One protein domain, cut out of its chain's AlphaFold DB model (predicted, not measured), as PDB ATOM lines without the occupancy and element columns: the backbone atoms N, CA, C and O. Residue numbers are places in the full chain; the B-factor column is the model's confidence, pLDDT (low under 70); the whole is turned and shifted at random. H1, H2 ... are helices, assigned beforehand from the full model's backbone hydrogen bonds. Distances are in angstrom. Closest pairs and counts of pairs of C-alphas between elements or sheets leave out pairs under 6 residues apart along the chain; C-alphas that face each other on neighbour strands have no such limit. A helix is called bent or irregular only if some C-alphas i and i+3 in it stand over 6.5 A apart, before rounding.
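This is residues 4 to 56 of the 221 residues of an uncharacterized protein of Bdellovibrionales bacterium (UniProt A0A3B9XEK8). One long helix, H2, makes nearly the whole length of the model, and at its beginning the short helix H1 folds back over it like the hook of a J. The two are only loosely together, and most of H2, residues 26 to 55, sticks out as a long arm. The printed part has 53 residues with two named helices, H1 then H2, and no named strand; its class is all helix. It is extended, with a radius of gyration of the C-alphas of 19.2 A, and spans 61 by 17 by 10 A.

Start from H2, residues 18 to 55, the longest helix. H1, residues 4 to 11, and H2 are near each other, with 5 pairs of C-alphas within 10 A and the closest pair 8.4 A apart. Look next at residues 12 to 20, of which 18 to 20 belong to H2: they stand free, as do residues 26 to 56, of which 26 to 55 belong to H2. In the backbone of H2, 33 of 34 O i to N i+4 pairs are within hydrogen-bond range; in H1 it is 1 of 4, beside 2 of 5 O i to N i+3 pairs.

Find C-alpha 18 at (25.700, 10.019, -13.172); from there H2 runs 56.0 A to C-alpha 55 at (81.064, 2.889, -17.950). H2 is neither bent nor irregular, but only just: C-alphas 19 and 22 are 6.2 A apart. Then find C-alpha 4 at (37.611, 11.960, -22.367), where H1 begins; it is 11.0 A long from first to last C-alpha.

The two C-alphas farthest apart are those of Gly 14 and Ser 56, at 61.0 A. The printed part has no cut, and a short link of 6 residues joins H1 to H2. In the B-factor column the mean pLDDT of the printed part is 71.4; look for values under 70 at residues 4 to 16, 18, 20 and 54 to 56.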
ATOM      1  N   ALA A   4      38.712  11.029 -22.625       50.94
ATOM      2  CA  ALA A   4      37.611  11.960 -22.367       50.94
ATOM      3  C   ALA A   4      36.717  12.255 -23.590       50.94
ATOM      4  O   ALA A   4      35.561  12.636 -23.426       50.94
ATOM      5  N   LYS A   5      37.224  12.087 -24.822       60.16
ATOM      6  CA  LYS A   5      36.447  12.352 -26.046       60.16
ATOM      7  C   LYS A   5      35.618  11.148 -26.514       60.16
ATOM      8  O   LYS A   5      34.700  11.332 -27.302       60.16
ATOM      9  N   GLN A   6      35.932   9.935 -26.048       54.81
ATOM     10  CA  GLN A   6      35.152   8.722 -26.338       54.81
ATOM     11  C   GLN A   6      34.053   8.478 -25.298       54.81
ATOM     12  O   GLN A   6      32.968   8.016 -25.645       54.81
ATOM     13  N   SER A   7      34.292   8.831 -24.032       52.25
ATOM     14  CA  SER A   7      33.322   8.632 -22.950       52.25
ATOM     15  C   SER A   7      32.109   9.566 -23.028       52.25
ATOM     16  O   SER A   7      31.026   9.178 -22.592       52.25
ATOM     17  N   SER A   8      32.221  10.742 -23.657       56.00
ATOM     18  CA  SER A   8      31.075  11.640 -23.884       56.00
ATOM     19  C   SER A   8      29.999  11.034 -24.797       56.00
ATOM     20  O   SER A   8      28.815  11.299 -24.595       56.00
ATOM     21  N   HIS A   9      30.377  10.164 -25.742       55.28
ATOM     22  CA  HIS A   9      29.428   9.449 -26.607       55.28
ATOM     23  C   HIS A   9      28.684   8.308 -25.895       55.28
ATOM     24  O   HIS A   9      27.569   7.973 -26.286       55.28
ATOM     25  N   LEU A  10      29.265   7.725 -24.843       51.75
ATOM     26  CA  LEU A  10      28.621   6.675 -24.040       51.75
ATOM     27  C   LEU A  10      27.631   7.251 -23.017       51.75
ATOM     28  O   LEU A  10      26.615   6.624 -22.726       51.75
ATOM     29  N   ILE A  11      27.883   8.466 -22.514       51.81
ATOM     30  CA  ILE A  11      26.992   9.149 -21.562       51.81
ATOM     31  C   ILE A  11      25.670   9.564 -22.238       51.81
ATOM     32  O   ILE A  11      24.614   9.483 -21.616       51.81
ATOM     33  N   SER A  12      25.683   9.916 -23.531       50.97
ATOM     34  CA  SER A  12      24.464  10.324 -24.252       50.97
ATOM     35  C   SER A  12      23.531   9.169 -24.651       50.97
ATOM     36  O   SER A  12      22.453   9.439 -25.176       50.97
ATOM     37  N   MET A  13      23.909   7.900 -24.427       53.75
ATOM     38  CA  MET A  13      23.046   6.729 -24.677       53.75
ATOM     39  C   MET A  13      22.271   6.247 -23.434       53.75
ATOM     40  O   MET A  13      21.585   5.230 -23.491       53.75
ATOM     41  N   GLY A  14      22.338   6.974 -22.310       52.91
ATOM     42  CA  GLY A  14      21.419   6.787 -21.178       52.91
ATOM     43  C   GLY A  14      21.592   5.501 -20.358       52.91
ATOM     44  O   GLY A  14      20.680   5.139 -19.622       52.91
ATOM     45  N   TYR A  15      22.731   4.806 -20.452       58.28
ATOM     46  CA  TYR A  15      22.900   3.488 -19.818       58.28
ATOM     47  C   TYR A  15      23.701   3.486 -18.500       58.28
ATOM     48  O   TYR A  15      23.842   2.437 -17.878       58.28
ATOM     49  N   ILE A  16      24.230   4.629 -18.033       61.44
ATOM     50  CA  ILE A  16      25.013   4.688 -16.783       61.44
ATOM     51  C   ILE A  16      24.581   5.903 -15.942       61.44
ATOM     52  O   ILE A  16      24.744   7.035 -16.399       61.44
ATOM     53  N   PRO A  17      24.041   5.713 -14.720       71.06
ATOM     54  CA  PRO A  17      23.626   6.820 -13.862       71.06
ATOM     55  C   PRO A  17      24.824   7.697 -13.465       71.06
ATOM     56  O   PRO A  17      25.888   7.186 -13.122       71.06
ATOM     57  N   GLU A  18      24.641   9.021 -13.444       64.38
ATOM     58  CA  GLU A  18      25.700  10.019 -13.172       64.38
ATOM     59  C   GLU A  18      26.486   9.752 -11.876       64.38
ATOM     60  O   GLU A  18      27.690   9.999 -11.800       64.38
ATOM     61  N   ARG A  19      25.820   9.158 -10.876       70.06
ATOM     62  CA  ARG A  19      26.413   8.753  -9.590       70.06
ATOM     63  C   ARG A  19      27.522   7.701  -9.720       70.06
ATOM     64  O   ARG A  19      28.305   7.545  -8.792       70.06
ATOM     65  N   VAL A  20      27.587   6.991 -10.844       66.31
ATOM     66  CA  VAL A  20      28.615   5.985 -11.152       66.31
ATOM     67  C   VAL A  20      29.708   6.569 -12.055       66.31
ATOM     68  O   VAL A  20      30.868   6.186 -11.930       66.31
ATOM     69  N   VAL A  21      29.381   7.550 -12.904       70.38
ATOM     70  CA  VAL A  21      30.322   8.162 -13.861       70.38
ATOM     71  C   VAL A  21      31.397   8.997 -13.160       70.38
ATOM     72  O   VAL A  21      32.572   8.894 -13.509       70.38
ATOM     73  N   ILE A  22      31.023   9.792 -12.151       72.56
ATOM     74  CA  ILE A  22      31.964  10.689 -11.456       72.56
ATOM     75  C   ILE A  22      33.052   9.899 -10.695       72.56
ATOM     76  O   ILE A  22      34.232  10.193 -10.904       72.56
ATOM     77  N   PRO A  23      32.729   8.868  -9.880       76.50
ATOM     78  CA  PRO A  23      33.755   8.049  -9.230       76.50
ATOM     79  C   PRO A  23      34.654   7.293 -10.218       76.50
ATOM     80  O   PRO A  23      35.858   7.197  -9.988       76.50
ATOM     81  N   LEU A  24      34.102   6.795 -11.333       71.50
ATOM     82  CA  LEU A  24      34.885   6.108 -12.368       71.50
ATOM     83  C   LEU A  24      35.866   7.050 -13.074       71.50
ATOM     84  O   LEU A  24      37.020   6.682 -13.282       71.50
ATOM     85  N   ALA A  25      35.435   8.269 -13.408       72.12
ATOM     86  CA  ALA A  25      36.297   9.271 -14.026       72.12
ATOM     87  C   ALA A  25      37.419   9.724 -13.076       72.12
ATOM     88  O   ALA A  25      38.566   9.859 -13.499       72.12
ATOM     89  N   LEU A  26      37.109   9.897 -11.786       73.62
ATOM     90  CA  LEU A  26      38.103  10.259 -10.775       73.62
ATOM     91  C   LEU A  26      39.120   9.126 -10.549       73.62
ATOM     92  O   LEU A  26      40.318   9.383 -10.472       73.62
ATOM     93  N   GLY A  27      38.657   7.872 -10.512       73.69
ATOM     94  CA  GLY A  27      39.522   6.694 -10.426       73.69
ATOM     95  C   GLY A  27      40.440   6.538 -11.640       73.69
ATOM     96  O   GLY A  27      41.628   6.274 -11.473       73.69
ATOM     97  N   ALA A  28      39.925   6.771 -12.852       73.06
ATOM     98  CA  ALA A  28      40.723   6.745 -14.078       73.06
ATOM     99  C   ALA A  28      41.789   7.853 -14.097       73.06
ATOM    100  O   ALA A  28      42.945   7.582 -14.407       73.06
ATOM    101  N   TYR A  29      41.435   9.077 -13.688       72.44
ATOM    102  CA  TYR A  29      42.379  10.196 -13.621       72.44
ATOM    103  C   TYR A  29      43.508   9.954 -12.605       72.44
ATOM    104  O   TYR A  29      44.680  10.210 -12.888       72.44
ATOM    105  N   LEU A  30      43.178   9.400 -11.434       72.81
ATOM    106  CA  LEU A  30      44.178   9.016 -10.432       72.81
ATOM    107  C   LEU A  30      45.070   7.866 -10.926       72.81
ATOM    108  O   LEU A  30      46.280   7.898 -10.703       72.81
ATOM    109  N   ALA A  31      44.505   6.885 -11.635       73.12
ATOM    110  CA  ALA A  31      45.266   5.786 -12.226       73.12
ATOM    111  C   ALA A  31      46.231   6.265 -13.328       73.12
ATOM    112  O   ALA A  31      47.373   5.808 -13.371       73.12
ATOM    113  N   GLU A  32      45.822   7.217 -14.173       73.44
ATOM    114  CA  GLU A  32      46.692   7.831 -15.187       73.44
ATOM    115  C   GLU A  32      47.873   8.580 -14.549       73.44
ATOM    116  O   GLU A  32      49.017   8.399 -14.969       73.44
ATOM    117  N   GLY A  33      47.626   9.362 -13.491       75.69
ATOM    118  CA  GLY A  33      48.683  10.079 -12.770       75.69
ATOM    119  C   GLY A  33      49.700   9.146 -12.103       75.69
ATOM    120  O   GLY A  33      50.909   9.372 -12.176       75.69
ATOM    121  N   ILE A  34      49.226   8.052 -11.499       76.12
ATOM    122  CA  ILE A  34      50.085   7.022 -10.900       76.12
ATOM    123  C   ILE A  34      50.902   6.296 -11.981       76.12
ATOM    124  O   ILE A  34      52.104   6.092 -11.810       76.12
ATOM    125  N   CYS A  35      50.282   5.965 -13.117       79.50
ATOM    126  CA  CYS A  35      50.950   5.317 -14.245       79.50
ATOM    127  C   CYS A  35      52.090   6.180 -14.814       79.50
ATOM    128  O   CYS A  35      53.192   5.678 -15.029       79.50
ATOM    129  N   MET A  36      51.869   7.490 -14.968       77.31
ATOM    130  CA  MET A  36      52.902   8.425 -15.429       77.31
ATOM    131  C   MET A  36      54.092   8.515 -14.464       77.31
ATOM    132  O   MET A  36      55.239   8.554 -14.910       77.31
ATOM    133  N   ASN A  37      53.849   8.481 -13.151       78.44
ATOM    134  CA  ASN A  37      54.925   8.473 -12.159       78.44
ATOM    135  C   ASN A  37      55.753   7.181 -12.216       78.44
ATOM    136  O   ASN A  37      56.981   7.244 -12.203       78.44
ATOM    137  N   TYR A  38      55.113   6.012 -12.335       81.31
ATOM    138  CA  TYR A  38      55.841   4.748 -12.491       81.31
ATOM    139  C   TYR A  38      56.617   4.679 -13.809       81.31
ATOM    140  O   TYR A  38      57.750   4.198 -13.823       81.31
ATOM    141  N   LEU A  39      56.053   5.217 -14.895       83.88
ATOM    142  CA  LEU A  39      56.742   5.326 -16.180       83.88
ATOM    143  C   LEU A  39      57.998   6.201 -16.068       83.88
ATOM    144  O   LEU A  39      59.056   5.829 -16.572       83.88
ATOM    145  N   TYR A  40      57.912   7.331 -15.362       82.06
ATOM    146  CA  TYR A  40      59.050   8.224 -15.149       82.06
ATOM    147  C   TYR A  40      60.173   7.555 -14.338       82.06
ATOM    148  O   TYR A  40      61.337   7.594 -14.737       82.06
ATOM    149  N   VAL A  41      59.824   6.871 -13.243       85.94
ATOM    150  CA  VAL A  41      60.780   6.114 -12.413       85.94
ATOM    151  C   VAL A  41      61.454   4.999 -13.221       85.94
ATOM    152  O   VAL A  41      62.667   4.811 -13.123       85.94
ATOM    153  N   PHE A  42      60.693   4.295 -14.063       89.75
ATOM    154  CA  PHE A  42      61.214   3.243 -14.932       89.75
ATOM    155  C   PHE A  42      62.219   3.775 -15.964       89.75
ATOM    156  O   PHE A  42      63.296   3.200 -16.125       89.75
ATOM    157  N   ILE A  43      61.918   4.905 -16.615       88.81
ATOM    158  CA  ILE A  43      62.833   5.536 -17.582       88.81
ATOM    159  C   ILE A  43      64.142   5.956 -16.901       88.81
ATOM    160  O   ILE A  43      65.219   5.693 -17.435       88.81
ATOM    161  N   ILE A  44      64.077   6.553 -15.706       89.88
ATOM    162  CA  ILE A  44      65.281   6.930 -14.949       89.88
ATOM    163  C   ILE A  44      66.125   5.697 -14.604       89.88
ATOM    164  O   ILE A  44      67.344   5.725 -14.776       89.88
ATOM    165  N   ALA A  45      65.496   4.603 -14.167       89.62
ATOM    166  CA  ALA A  45      66.202   3.364 -13.847       89.62
ATOM    167  C   ALA A  45      66.901   2.752 -15.077       89.62
ATOM    168  O   ALA A  45      68.043   2.294 -14.971       89.62
ATOM    169  N   LEU A  46      66.259   2.792 -16.252       88.75
ATOM    170  CA  LEU A  46      66.864   2.352 -17.513       88.75
ATOM    171  C   LEU A  46      68.075   3.206 -17.895       88.75
ATOM    172  O   LEU A  46      69.121   2.658 -18.236       88.75
ATOM    173  N   LEU A  47      67.961   4.533 -17.794       87.00
ATOM    174  CA  LEU A  47      69.066   5.445 -18.098       87.00
ATOM    175  C   LEU A  47      70.254   5.233 -17.155       87.00
ATOM    176  O   LEU A  47      71.400   5.212 -17.602       87.00
ATOM    177  N   PHE A  48      69.993   5.023 -15.863       88.19
ATOM    178  CA  PHE A  48      71.046   4.765 -14.884       88.19
ATOM    179  C   PHE A  48      71.744   3.421 -15.140       88.19
ATOM    180  O   PHE A  48      72.972   3.346 -15.119       88.19
ATOM    181  N   SER A  49      70.972   2.379 -15.462       86.19
ATOM    182  CA  SER A  49      71.498   1.050 -15.800       86.19
ATOM    183  C   SER A  49      72.332   1.073 -17.083       86.19
ATOM    184  O   SER A  49      73.414   0.491 -17.128       86.19
ATOM    185  N   PHE A  50      71.876   1.794 -18.111       78.19
ATOM    186  CA  PHE A  50      72.616   1.969 -19.361       78.19
ATOM    187  C   PHE A  50      73.931   2.727 -19.145       78.19
ATOM    188  O   PHE A  50      74.968   2.324 -19.663       78.19
ATOM    189  N   ASN A  51      73.916   3.786 -18.332       76.88
ATOM    190  CA  ASN A  51      75.118   4.556 -18.016       76.88
ATOM    191  C   ASN A  51      76.130   3.727 -17.197       76.88
ATOM    192  O   ASN A  51      77.332   3.775 -17.451       76.88
ATOM    193  N   ALA A  52      75.658   2.900 -16.259       76.81
ATOM    194  CA  ALA A  52      76.510   1.956 -15.536       76.81
ATOM    195  C   ALA A  52      77.123   0.894 -16.470       76.81
ATOM    196  O   ALA A  52      78.309   0.589 -16.356       76.81
ATOM    197  N   PHE A  53      76.349   0.376 -17.431       73.12
ATOM    198  CA  PHE A  53      76.842  -0.565 -18.438       73.12
ATOM    199  C   PHE A  53      77.887   0.077 -19.365       73.12
ATOM    200  O   PHE A  53      78.966  -0.485 -19.542       73.12
ATOM    201  N   ALA A  54      77.623   1.280 -19.884       67.62
ATOM    202  CA  ALA A  54      78.552   2.016 -20.744       67.62
ATOM    203  C   ALA A  54      79.889   2.330 -20.046       67.62
ATOM    204  O   ALA A  54      80.946   2.242 -20.665       67.62
ATOM    205  N   ASN A  55      79.858   2.630 -18.743       64.88
ATOM    206  CA  ASN A  55      81.064   2.889 -17.950       64.88
ATOM    207  C   ASN A  55      81.777   1.621 -17.453       64.88
ATOM    208  O   ASN A  55      82.875   1.720 -16.913       64.88
ATOM    209  N   SER A  56      81.200   0.427 -17.635       61.66
ATOM    210  CA  SER A  56      81.794  -0.831 -17.153       61.66
ATOM    211  C   SER A  56      83.048  -1.278 -17.923       61.66
ATOM    212  O   SER A  56      83.608  -2.326 -17.612       61.66
TER     213      SER A  56